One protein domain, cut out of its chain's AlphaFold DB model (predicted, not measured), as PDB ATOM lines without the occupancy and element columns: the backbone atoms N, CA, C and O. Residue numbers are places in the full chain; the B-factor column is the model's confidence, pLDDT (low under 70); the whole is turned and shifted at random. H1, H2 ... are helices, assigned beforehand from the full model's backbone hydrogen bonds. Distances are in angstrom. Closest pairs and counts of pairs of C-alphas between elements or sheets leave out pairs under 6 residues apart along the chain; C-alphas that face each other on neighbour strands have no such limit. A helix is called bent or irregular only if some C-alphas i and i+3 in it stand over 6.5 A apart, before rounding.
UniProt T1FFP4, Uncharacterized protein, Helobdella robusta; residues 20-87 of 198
ATOM      1  N   THR A  20       5.702  53.874 -11.116       87.31
ATOM      2  CA  THR A  20       6.658  54.871 -11.595       87.31
ATOM      3  C   THR A  20       6.294  55.375 -13.000       87.31
ATOM      4  O   THR A  20       5.968  54.576 -13.884       87.31
ATOM      5  N   PRO A  21       6.371  56.696 -13.255       86.69
ATOM      6  CA  PRO A  21       6.162  57.242 -14.592       86.69
ATOM      7  C   PRO A  21       7.168  56.651 -15.588       86.69
ATOM      8  O   PRO A  21       8.369  56.656 -15.336       86.69
ATOM      9  N   GLY A  22       6.679  56.153 -16.725       86.38
ATOM     10  CA  GLY A  22       7.512  55.570 -17.785       86.38
ATOM     11  C   GLY A  22       7.770  54.064 -17.664       86.38
ATOM     12  O   GLY A  22       8.269  53.471 -18.619       86.38
ATOM     13  N   TYR A  23       7.385  53.426 -16.553       90.88
ATOM     14  CA  TYR A  23       7.400  51.969 -16.439       90.88
ATOM     15  C   TYR A  23       6.161  51.354 -17.103       90.88
ATOM     16  O   TYR A  23       5.045  51.852 -16.959       90.88
ATOM     17  N   HIS A  24       6.357  50.253 -17.825       92.94
ATOM     18  CA  HIS A  24       5.282  49.426 -18.360       92.94
ATOM     19  C   HIS A  24       5.762  47.964 -18.393       92.94
ATOM     20  O   HIS A  24       6.852  47.731 -18.921       92.94
ATOM     21  N   PRO A  25       4.981  46.981 -17.905       92.25
ATOM     22  CA  PRO A  25       5.395  45.578 -17.813       92.25
ATOM     23  C   PRO A  25       5.889  45.018 -19.145       92.25
ATOM     24  O   PRO A  25       6.993  44.500 -19.219       92.25
ATOM     25  N   VAL A  26       5.152  45.272 -20.233       91.44
ATOM     26  CA  VAL A  26       5.577  44.872 -21.587       91.44
ATOM     27  C   VAL A  26       6.945  45.468 -21.945       91.44
ATOM     28  O   VAL A  26       7.819  44.757 -22.413       91.44
ATOM     29  N   LYS A  27       7.202  46.754 -21.668       93.06
ATOM     30  CA  LYS A  27       8.523  47.346 -21.950       93.06
ATOM     31  C   LYS A  27       9.630  46.723 -21.098       93.06
ATOM     32  O   LYS A  27      10.740  46.554 -21.591       93.06
ATOM     33  N   CYS A  28       9.329  46.385 -19.844       93.31
ATOM     34  CA  CYS A  28      10.247  45.667 -18.965       93.31
ATOM     35  C   CYS A  28      10.594  44.284 -19.535       93.31
ATOM     36  O   CYS A  28      11.774  43.968 -19.660       93.31
ATOM     37  N   GLU A  29       9.594  43.503 -19.951       92.81
ATOM     38  CA  GLU A  29       9.795  42.173 -20.540       92.81
ATOM     39  C   GLU A  29      10.621  42.257 -21.823       92.81
ATOM     40  O   GLU A  29      11.637  41.582 -21.953       92.81
ATOM     41  N   TRP A  30      10.242  43.152 -22.738       93.19
ATOM     42  CA  TRP A  30      10.961  43.377 -23.991       93.19
ATOM     43  C   TRP A  30      12.418  43.776 -23.764       93.19
ATOM     44  O   TRP A  30      13.315  43.252 -24.425       93.19
ATOM     45  N   ARG A  31      12.671  44.664 -22.798       93.31
ATOM     46  CA  ARG A  31      14.030  45.043 -22.413       93.31
ATOM     47  C   ARG A  31      14.794  43.868 -21.799       93.31
ATOM     48  O   ARG A  31      15.945  43.665 -22.162       93.31
ATOM     49  N   CYS A  32      14.176  43.083 -20.920       93.44
ATOM     50  CA  CYS A  32      14.799  41.908 -20.310       93.44
ATOM     51  C   CYS A  32      15.204  40.860 -21.363       93.44
ATOM     52  O   CYS A  32      16.330  40.362 -21.347       93.44
ATOM     53  N   ILE A  33      14.323  40.569 -22.326       92.62
ATOM     54  CA  ILE A  33      14.625  39.664 -23.445       92.62
ATOM     55  C   ILE A  33      15.778  40.229 -24.280       92.62
ATOM     56  O   ILE A  33      16.722  39.504 -24.590       92.62
ATOM     57  N   ALA A  34      15.741  41.524 -24.606       93.69
ATOM     58  CA  ALA A  34      16.807  42.183 -25.352       93.69
ATOM     59  C   ALA A  34      18.160  42.097 -24.625       93.69
ATOM     60  O   ALA A  34      19.159  41.763 -25.256       93.69
ATOM     61  N   GLU A  35      18.203  42.307 -23.303       93.88
ATOM     62  CA  GLU A  35      19.418  42.132 -22.493       93.88
ATOM     63  C   GLU A  35      19.961  40.699 -22.611       93.88
ATOM     64  O   GLU A  35      21.157  40.512 -22.826       93.88
ATOM     65  N   LYS A  36      19.093  39.679 -22.580       92.31
ATOM     66  CA  LYS A  36      19.499  38.271 -22.734       92.31
ATOM     67  C   LYS A  36      20.005  37.936 -24.134       92.31
ATOM     68  O   LYS A  36      20.938  37.142 -24.264       92.31
ATOM     69  N   ILE A  37      19.409  38.524 -25.169       93.25
ATOM     70  CA  ILE A  37      19.883  38.372 -26.549       93.25
ATOM     71  C   ILE A  37      21.250  39.037 -26.705       93.25
ATOM     72  O   ILE A  37      22.163  38.409 -27.232       93.25
ATOM     73  N   ILE A  38      21.436  40.247 -26.178       94.19
ATOM     74  CA  ILE A  38      22.721  40.955 -26.231       94.19
ATOM     75  C   ILE A  38      23.800  40.170 -25.472       94.19
ATOM     76  O   ILE A  38      24.897  39.997 -25.991       94.19
ATOM     77  N   GLU A  39      23.496  39.634 -24.287       92.69
ATOM     78  CA  GLU A  39      24.439  38.831 -23.493       92.69
ATOM     79  C   GLU A  39      24.906  37.552 -24.209       92.69
ATOM     80  O   GLU A  39      26.059  37.152 -24.052       92.69
ATOM     81  N   ARG A  40      24.023  36.882 -24.965       91.56
ATOM     82  CA  ARG A  40      24.323  35.579 -25.591       91.56
ATOM     83  C   ARG A  40      24.748  35.679 -27.057       91.56
ATOM     84  O   ARG A  40      25.587  34.893 -27.486       91.56
ATOM     85  N   CYS A  41      24.169  36.605 -27.812       92.81
ATOM     86  CA  CYS A  41      24.371  36.762 -29.253       92.81
ATOM     87  C   CYS A  41      25.223  37.994 -29.611       92.81
ATOM     88  O   CYS A  41      25.606  38.128 -30.766       92.81
ATOM     89  N   ASN A  42      25.533  38.888 -28.658       94.19
ATOM     90  CA  ASN A  42      26.284  40.145 -28.861       94.19
ATOM     91  C   ASN A  42      25.669  41.131 -29.870       94.19
ATOM     92  O   ASN A  42      26.322  42.091 -30.271       94.19
ATOM     93  N   CYS A  43      24.412  40.925 -30.245       94.38
ATOM     94  CA  CYS A  43      23.677  41.754 -31.186       94.38
ATOM     95  C   CYS A  43      22.250  41.975 -30.673       94.38
ATOM     96  O   CYS A  43      21.798  41.295 -29.747       94.38
ATOM     97  N   ARG A  44      21.524  42.919 -31.273       94.69
ATOM     98  CA  ARG A  44      20.116  43.187 -30.969       94.69
ATOM     99  C   ARG A  44      19.256  43.195 -32.241       94.69
ATOM    100  O   ARG A  44      19.647  43.822 -33.225       94.69
ATOM    101  N   PRO A  45      18.057  42.588 -32.231       93.75
ATOM    102  CA  PRO A  45      17.113  42.695 -33.341       93.75
ATOM    103  C   PRO A  45      16.659  44.138 -33.589       93.75
ATOM    104  O   PRO A  45      16.465  44.909 -32.645       93.75
ATOM    105  N   ILE A  46      16.421  44.495 -34.854       92.88
ATOM    106  CA  ILE A  46      16.108  45.876 -35.268       92.88
ATOM    107  C   ILE A  46      14.833  46.448 -34.624       92.88
ATOM    108  O   ILE A  46      14.754  47.650 -34.382       92.88
ATOM    109  N   TYR A  47      13.854  45.596 -34.319       91.69
ATOM    110  CA  TYR A  47      12.562  45.986 -33.742       91.69
ATOM    111  C   TYR A  47      12.595  46.204 -32.223       91.69
ATOM    112  O   TYR A  47      11.604  46.659 -31.656       91.69
ATOM    113  N   MET A  48      13.698  45.869 -31.548       92.50
ATOM    114  CA  MET A  48      13.864  46.135 -30.117       92.50
ATOM    115  C   MET A  48      14.393  47.559 -29.877       92.50
ATOM    116  O   MET A  48      14.966  48.182 -30.770       92.50
ATOM    117  N   GLU A  49      14.203  48.108 -28.680       91.38
ATOM    118  CA  GLU A  49      14.802  49.399 -28.316       91.38
ATOM    119  C   GLU A  49      16.293  49.223 -27.988       91.38
ATOM    120  O   GLU A  49      16.694  48.203 -27.425       91.38
ATOM    121  N   ALA A  50      17.118  50.214 -28.340       90.38
ATOM    122  CA  ALA A  50      18.535  50.189 -27.994       90.38
ATOM    123  C   ALA A  50      18.737  50.380 -26.486       90.38
ATOM    124  O   ALA A  50      18.110  51.250 -25.880       90.38
ATOM    125  N   ILE A  51      19.633  49.593 -25.890       89.56
ATOM    126  CA  ILE A  51      19.928  49.660 -24.449       89.56
ATOM    127  C   ILE A  51      21.246  50.395 -24.209       89.56
ATOM    128  O   ILE A  51      21.361  51.192 -23.275       89.56
ATOM    129  N   ARG A  52      22.255  50.118 -25.037       87.25
ATOM    130  CA  ARG A  52      23.590  50.720 -25.009       87.25
ATOM    131  C   ARG A  52      24.034  50.989 -26.459       87.25
ATOM    132  O   ARG A  52      23.252  51.492 -27.258       87.25
ATOM    133  N   ASN A  53      25.297  50.697 -26.776       88.00
ATOM    134  CA  ASN A  53      25.886  50.764 -28.118       88.00
ATOM    135  C   ASN A  53      26.125  49.344 -28.672       88.00
ATOM    136  O   ASN A  53      27.251  48.974 -29.001       88.00
ATOM    137  N   GLU A  54      25.082  48.518 -28.706       90.69
ATOM    138  CA  GLU A  54      25.113  47.196 -29.340       90.69
ATOM    139  C   GLU A  54      24.919  47.258 -30.866       90.69
ATOM    140  O   GLU A  54      24.277  48.171 -31.393       90.69
ATOM    141  N   SER A  55      25.471  46.276 -31.587       93.75
ATOM    142  CA  SER A  55      25.239  46.111 -33.025       93.75
ATOM    143  C   SER A  55      23.843  45.554 -33.304       93.75
ATOM    144  O   SER A  55      23.239  44.864 -32.479       93.75
ATOM    145  N   ILE A  56      23.326  45.845 -34.497       95.19
ATOM    146  CA  ILE A  56      22.099  45.220 -34.997       95.19
ATOM    147  C   ILE A  56      22.452  43.809 -35.481       95.19
ATOM    148  O   ILE A  56      23.478  43.650 -36.137       95.19
ATOM    149  N   CYS A  57      21.630  42.812 -35.145       94.25
ATOM    150  CA  CYS A  57      21.829  41.441 -35.621       94.25
ATOM    151  C   CYS A  57      21.686  41.361 -37.145       94.25
ATOM    152  O   CYS A  57      20.725  41.894 -37.706       94.25
ATOM    153  N   ASP A  58      22.584  40.624 -37.794       94.88
ATOM    154  CA  ASP A  58      22.396  40.194 -39.178       94.88
ATOM    155  C   ASP A  58      21.327  39.094 -39.274       94.88
ATOM    156  O   ASP A  58      21.007  38.414 -38.296       94.88
ATOM    157  N   TYR A  59      20.810  38.851 -40.484       93.75
ATOM    158  CA  TYR A  59      19.772  37.836 -40.726       93.75
ATOM    159  C   TYR A  59      20.134  36.451 -40.158       93.75
ATOM    160  O   TYR A  59      19.301  35.787 -39.539       93.75
ATOM    161  N   LEU A  60      21.388  36.018 -40.333       92.56
ATOM    162  CA  LEU A  60      21.854  34.726 -39.826       92.56
ATOM    163  C   LEU A  60      21.943  34.705 -38.297       92.56
ATOM    164  O   LEU A  60      21.594  33.693 -37.694       92.56
ATOM    165  N   GLU A  61      22.382  35.790 -37.660       92.88
ATOM    166  CA  GLU A  61      22.476  35.894 -36.196       92.88
ATOM    167  C   GLU A  61      21.086  35.922 -35.557       92.88
ATOM    168  O   GLU A  61      20.831  35.252 -34.552       92.88
ATOM    169  N   GLU A  62      20.153  36.641 -36.182       93.44
ATOM    170  CA  GLU A  62      18.768  36.690 -35.743       93.44
ATOM    171  C   GLU A  62      18.114  35.307 -35.836       93.44
ATOM    172  O   GLU A  62      17.517  34.838 -34.867       93.44
ATOM    173  N   GLN A  63      18.280  34.615 -36.966       92.38
ATOM    174  CA  GLN A  63      17.669  33.307 -37.179       92.38
ATOM    175  C   GLN A  63      18.328  32.186 -36.370       92.38
ATOM    176  O   GLN A  63      17.626  31.278 -35.929       92.38
ATOM    177  N   SER A  64      19.651  32.214 -36.185       92.31
ATOM    178  CA  SER A  64      20.385  31.140 -35.498       92.31
ATOM    179  C   SER A  64      20.473  31.318 -33.982       92.31
ATOM    180  O   SER A  64      20.613  30.321 -33.274       92.31
ATOM    181  N   CYS A  65      20.384  32.552 -33.472       92.50
ATOM    182  CA  CYS A  65      20.594  32.855 -32.056       92.50
ATOM    183  C   CYS A  65      19.411  33.606 -31.430       92.50
ATOM    184  O   CYS A  65      18.772  33.075 -30.516       92.50
ATOM    185  N   ALA A  66      19.080  34.809 -31.917       92.25
ATOM    186  CA  ALA A  66      18.082  35.666 -31.267       92.25
ATOM    187  C   ALA A  66      16.681  35.026 -31.237       92.25
ATOM    188  O   ALA A  66      16.020  35.039 -30.197       92.25
ATOM    189  N   SER A  67      16.258  34.401 -32.339       90.88
ATOM    190  CA  SER A  67      14.995  33.658 -32.455       90.88
ATOM    191  C   SER A  67      14.877  32.565 -31.394       90.88
ATOM    192  O   SER A  67      13.861  32.463 -30.719       90.88
ATOM    193  N   THR A  68      15.953  31.810 -31.164       89.38
ATOM    194  CA  THR A  68      15.986  30.700 -30.208       89.38
ATOM    195  C   THR A  68      15.814  31.197 -28.775       89.38
ATOM    196  O   THR A  68      15.200  30.520 -27.954       89.38
ATOM    197  N   ILE A  69      16.351  32.374 -28.448       89.19
ATOM    198  CA  ILE A  69      16.194  32.991 -27.123       89.19
ATOM    199  C   ILE A  69      14.755  33.474 -26.935       89.19
ATOM    200  O   ILE A  69      14.139  33.172 -25.912       89.19
ATOM    201  N   THR A  70      14.206  34.159 -27.936       88.81
ATOM    202  CA  THR A  70      12.812  34.622 -27.947       88.81
ATOM    203  C   THR A  70      11.831  33.449 -27.844       88.81
ATOM    204  O   THR A  70      10.926  33.464 -27.011       88.81
ATOM    205  N   ASP A  71      12.052  32.378 -28.604       87.81
ATOM    206  CA  ASP A  71      11.236  31.164 -28.560       87.81
ATOM    207  C   ASP A  71      11.327  30.472 -27.199       87.81
ATOM    208  O   ASP A  71      10.311  30.032 -26.660       87.81
ATOM    209  N   LYS A  72      12.517  30.415 -26.585       85.69
ATOM    210  CA  LYS A  72      12.683  29.879 -25.223       85.69
ATOM    211  C   LYS A  72      11.909  30.683 -24.182       85.69
ATOM    212  O   LYS A  72      11.364  30.075 -23.263       85.69
ATOM    213  N   PHE A  73      11.850  32.005 -24.329       85.56
ATOM    214  CA  PHE A  73      11.066  32.868 -23.449       85.56
ATOM    215  C   PHE A  73       9.560  32.578 -23.574       85.56
ATOM    216  O   PHE A  73       8.892  32.364 -22.565       85.56
ATOM    217  N   TYR A  74       9.030  32.480 -24.797       82.62
ATOM    218  CA  TYR A  74       7.591  32.276 -25.009       82.62
ATOM    219  C   TYR A  74       7.113  30.831 -24.836       82.62
ATOM    220  O   TYR A  74       5.950  30.613 -24.495       82.62
ATOM    221  N   GLN A  75       7.961  29.827 -25.074       76.88
ATOM    222  CA  GLN A  75       7.504  28.435 -25.134       76.88
ATOM    223  C   GLN A  75       7.508  27.683 -23.793       76.88
ATOM    224  O   GLN A  75       6.971  26.580 -23.772       76.88
ATOM    225  N   MET A  76       8.043  28.228 -22.686       59.78
ATOM    226  CA  MET A  76       7.994  27.655 -21.311       59.78
ATOM    227  C   MET A  76       8.181  26.114 -21.202       59.78
ATOM    228  O   MET A  76       7.674  25.484 -20.277       59.78
ATOM    229  N   ARG A  77       8.875  25.473 -22.156       54.12
ATOM    230  CA  ARG A  77       8.957  24.001 -22.295       54.12
ATOM    231  C   ARG A  77      10.358  23.420 -22.115       54.12
ATOM    232  O   ARG A  77      10.541  22.238 -22.372       54.12
ATOM    233  N   ASN A  78      11.332  24.220 -21.689       54.19
ATOM    234  CA  ASN A  78      12.729  23.799 -21.599       54.19
ATOM    235  C   ASN A  78      13.274  23.918 -20.169       54.19
ATOM    236  O   ASN A  78      12.832  24.778 -19.413       54.19
ATOM    237  N   ASP A  79      14.280  23.094 -19.859       58.94
ATOM    238  CA  ASP A  79      14.983  22.960 -18.568       58.94
ATOM    239  C   ASP A  79      15.646  24.252 -18.015       58.94
ATOM    240  O   ASP A  79      16.178  24.233 -16.909       58.94
ATOM    241  N   ASP A  80      15.618  25.374 -18.750       62.84
ATOM    242  CA  ASP A  80      16.192  26.673 -18.348       62.84
ATOM    243  C   ASP A  80      15.310  27.843 -18.851       62.84
ATOM    244  O   ASP A  80      15.580  28.422 -19.913       62.84
ATOM    245  N   PRO A  81      14.184  28.149 -18.173       70.56
ATOM    246  CA  PRO A  81      13.307  29.251 -18.554       70.56
ATOM    247  C   PRO A  81      13.974  30.600 -18.266       70.56
ATOM    248  O   PRO A  81      14.490  30.847 -17.177       70.56
ATOM    249  N   ILE A  82      13.925  31.512 -19.239       77.81
ATOM    250  CA  ILE A  82      14.398  32.886 -19.047       77.81
ATOM    251  C   ILE A  82      13.416  33.598 -18.116       77.81
ATOM    252  O   ILE A  82      12.289  33.897 -18.503       77.81
ATOM    253  N   TYR A  83      13.853  33.856 -16.887       83.94
ATOM    254  CA  TYR A  83      13.065  34.568 -15.888       83.94
ATOM    255  C   TYR A  83      13.302  36.080 -15.976       83.94
ATOM    256  O   TYR A  83      14.443  36.540 -15.897       83.94
ATOM    257  N   CYS A  84      12.214  36.841 -16.108       88.94
ATOM    258  CA  CYS A  84      12.207  38.300 -16.084       88.94
ATOM    259  C   CYS A  84      11.298  38.779 -14.951       88.94
ATOM    260  O   CYS A  84      10.102  38.491 -14.951       88.94
ATOM    261  N   ASP A  85      11.861  39.513 -13.990       90.19
ATOM    262  CA  ASP A  85      11.096  40.116 -12.897       90.19
ATOM    263  C   ASP A  85      10.493  41.448 -13.359       90.19
ATOM    264  O   ASP A  85      11.120  42.507 -13.278       90.19
ATOM    265  N   CYS A  86       9.282  41.377 -13.910       92.31
ATOM    266  CA  CYS A  86       8.536  42.532 -14.404       92.31
ATOM    267  C   CYS A  86       7.178  42.628 -13.696       92.31
ATOM    268  O   CYS A  86       6.171  42.131 -14.205       92.31
ATOM    269  N   PRO A  87       7.122  43.281 -12.519       92.75
ATOM    270  CA  PRO A  87       5.886  43.444 -11.766       92.75
ATOM    271  C   PRO A  87       4.797  44.173 -12.567       92.75
ATOM    272  O   PRO A  87       5.108  45.075 -13.356       92.75
TER     273      PRO A  87
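AT A GLANCE: This is residues 20 to 87 of the 198 residues of an uncharacterized protein of Helobdella robusta (UniProt T1FFP4). Two helices of equal residue count pack together at a steep tilt of 48 degrees, running opposite ways: the later part of H1, at Ile 37, packs on the middle of H2, at Ala 66, near which H2 has a kink. The long link, residues 42 to 58, makes a broad loop between the helices, and the tail, residues 76 to 87, turns at the far end of H2 and folds back towards the start of H1. The printed part has 68 residues with two named helices, H1 then H2, and no named strand; the class is all helix, with 34 residues in the helices. The whole is compact, with a radius of gyration of the C-alphas of 12.2 A, and flat, spanning 37 by 31 by 16 A.

IN THESE COORDINATES: H1, residues 25 to 41, measures 23.8 A from C-alpha 25 at (5.395, 45.578, -17.813) to C-alpha 41 at (24.371, 36.762, -29.253). H2, residues 59 to 75, measures 22.0 A and ends with C-alpha 75 at (7.504, 28.435, -25.134). H2 has a kink of 34 degrees near residue 66 and is only just irregular: C-alphas 64 and 67 are 6.7 A apart.

HOW THE PARTS SIT: H1 and H2 touch, with closest C-alphas those of Ile 37 and Ala 66, 5.7 A apart. They run opposite ways at a steep tilt of 48 degrees. In H1 every O i to N i+4 pair is within hydrogen-bond range; in H2, 11 of 13 are. Within the link, residues 43 to 44 make a short parallel pairing with residues 55 to 56.

THE WHOLE: The two farthest C-alphas, those of Thr 20 and Leu 60, are 37.9 A apart. The printed part has no cut, and the link from H1 to H2 is long, 17 residues. The mean pLDDT of the printed part is 88.2; residues 76 to 80 are under 70.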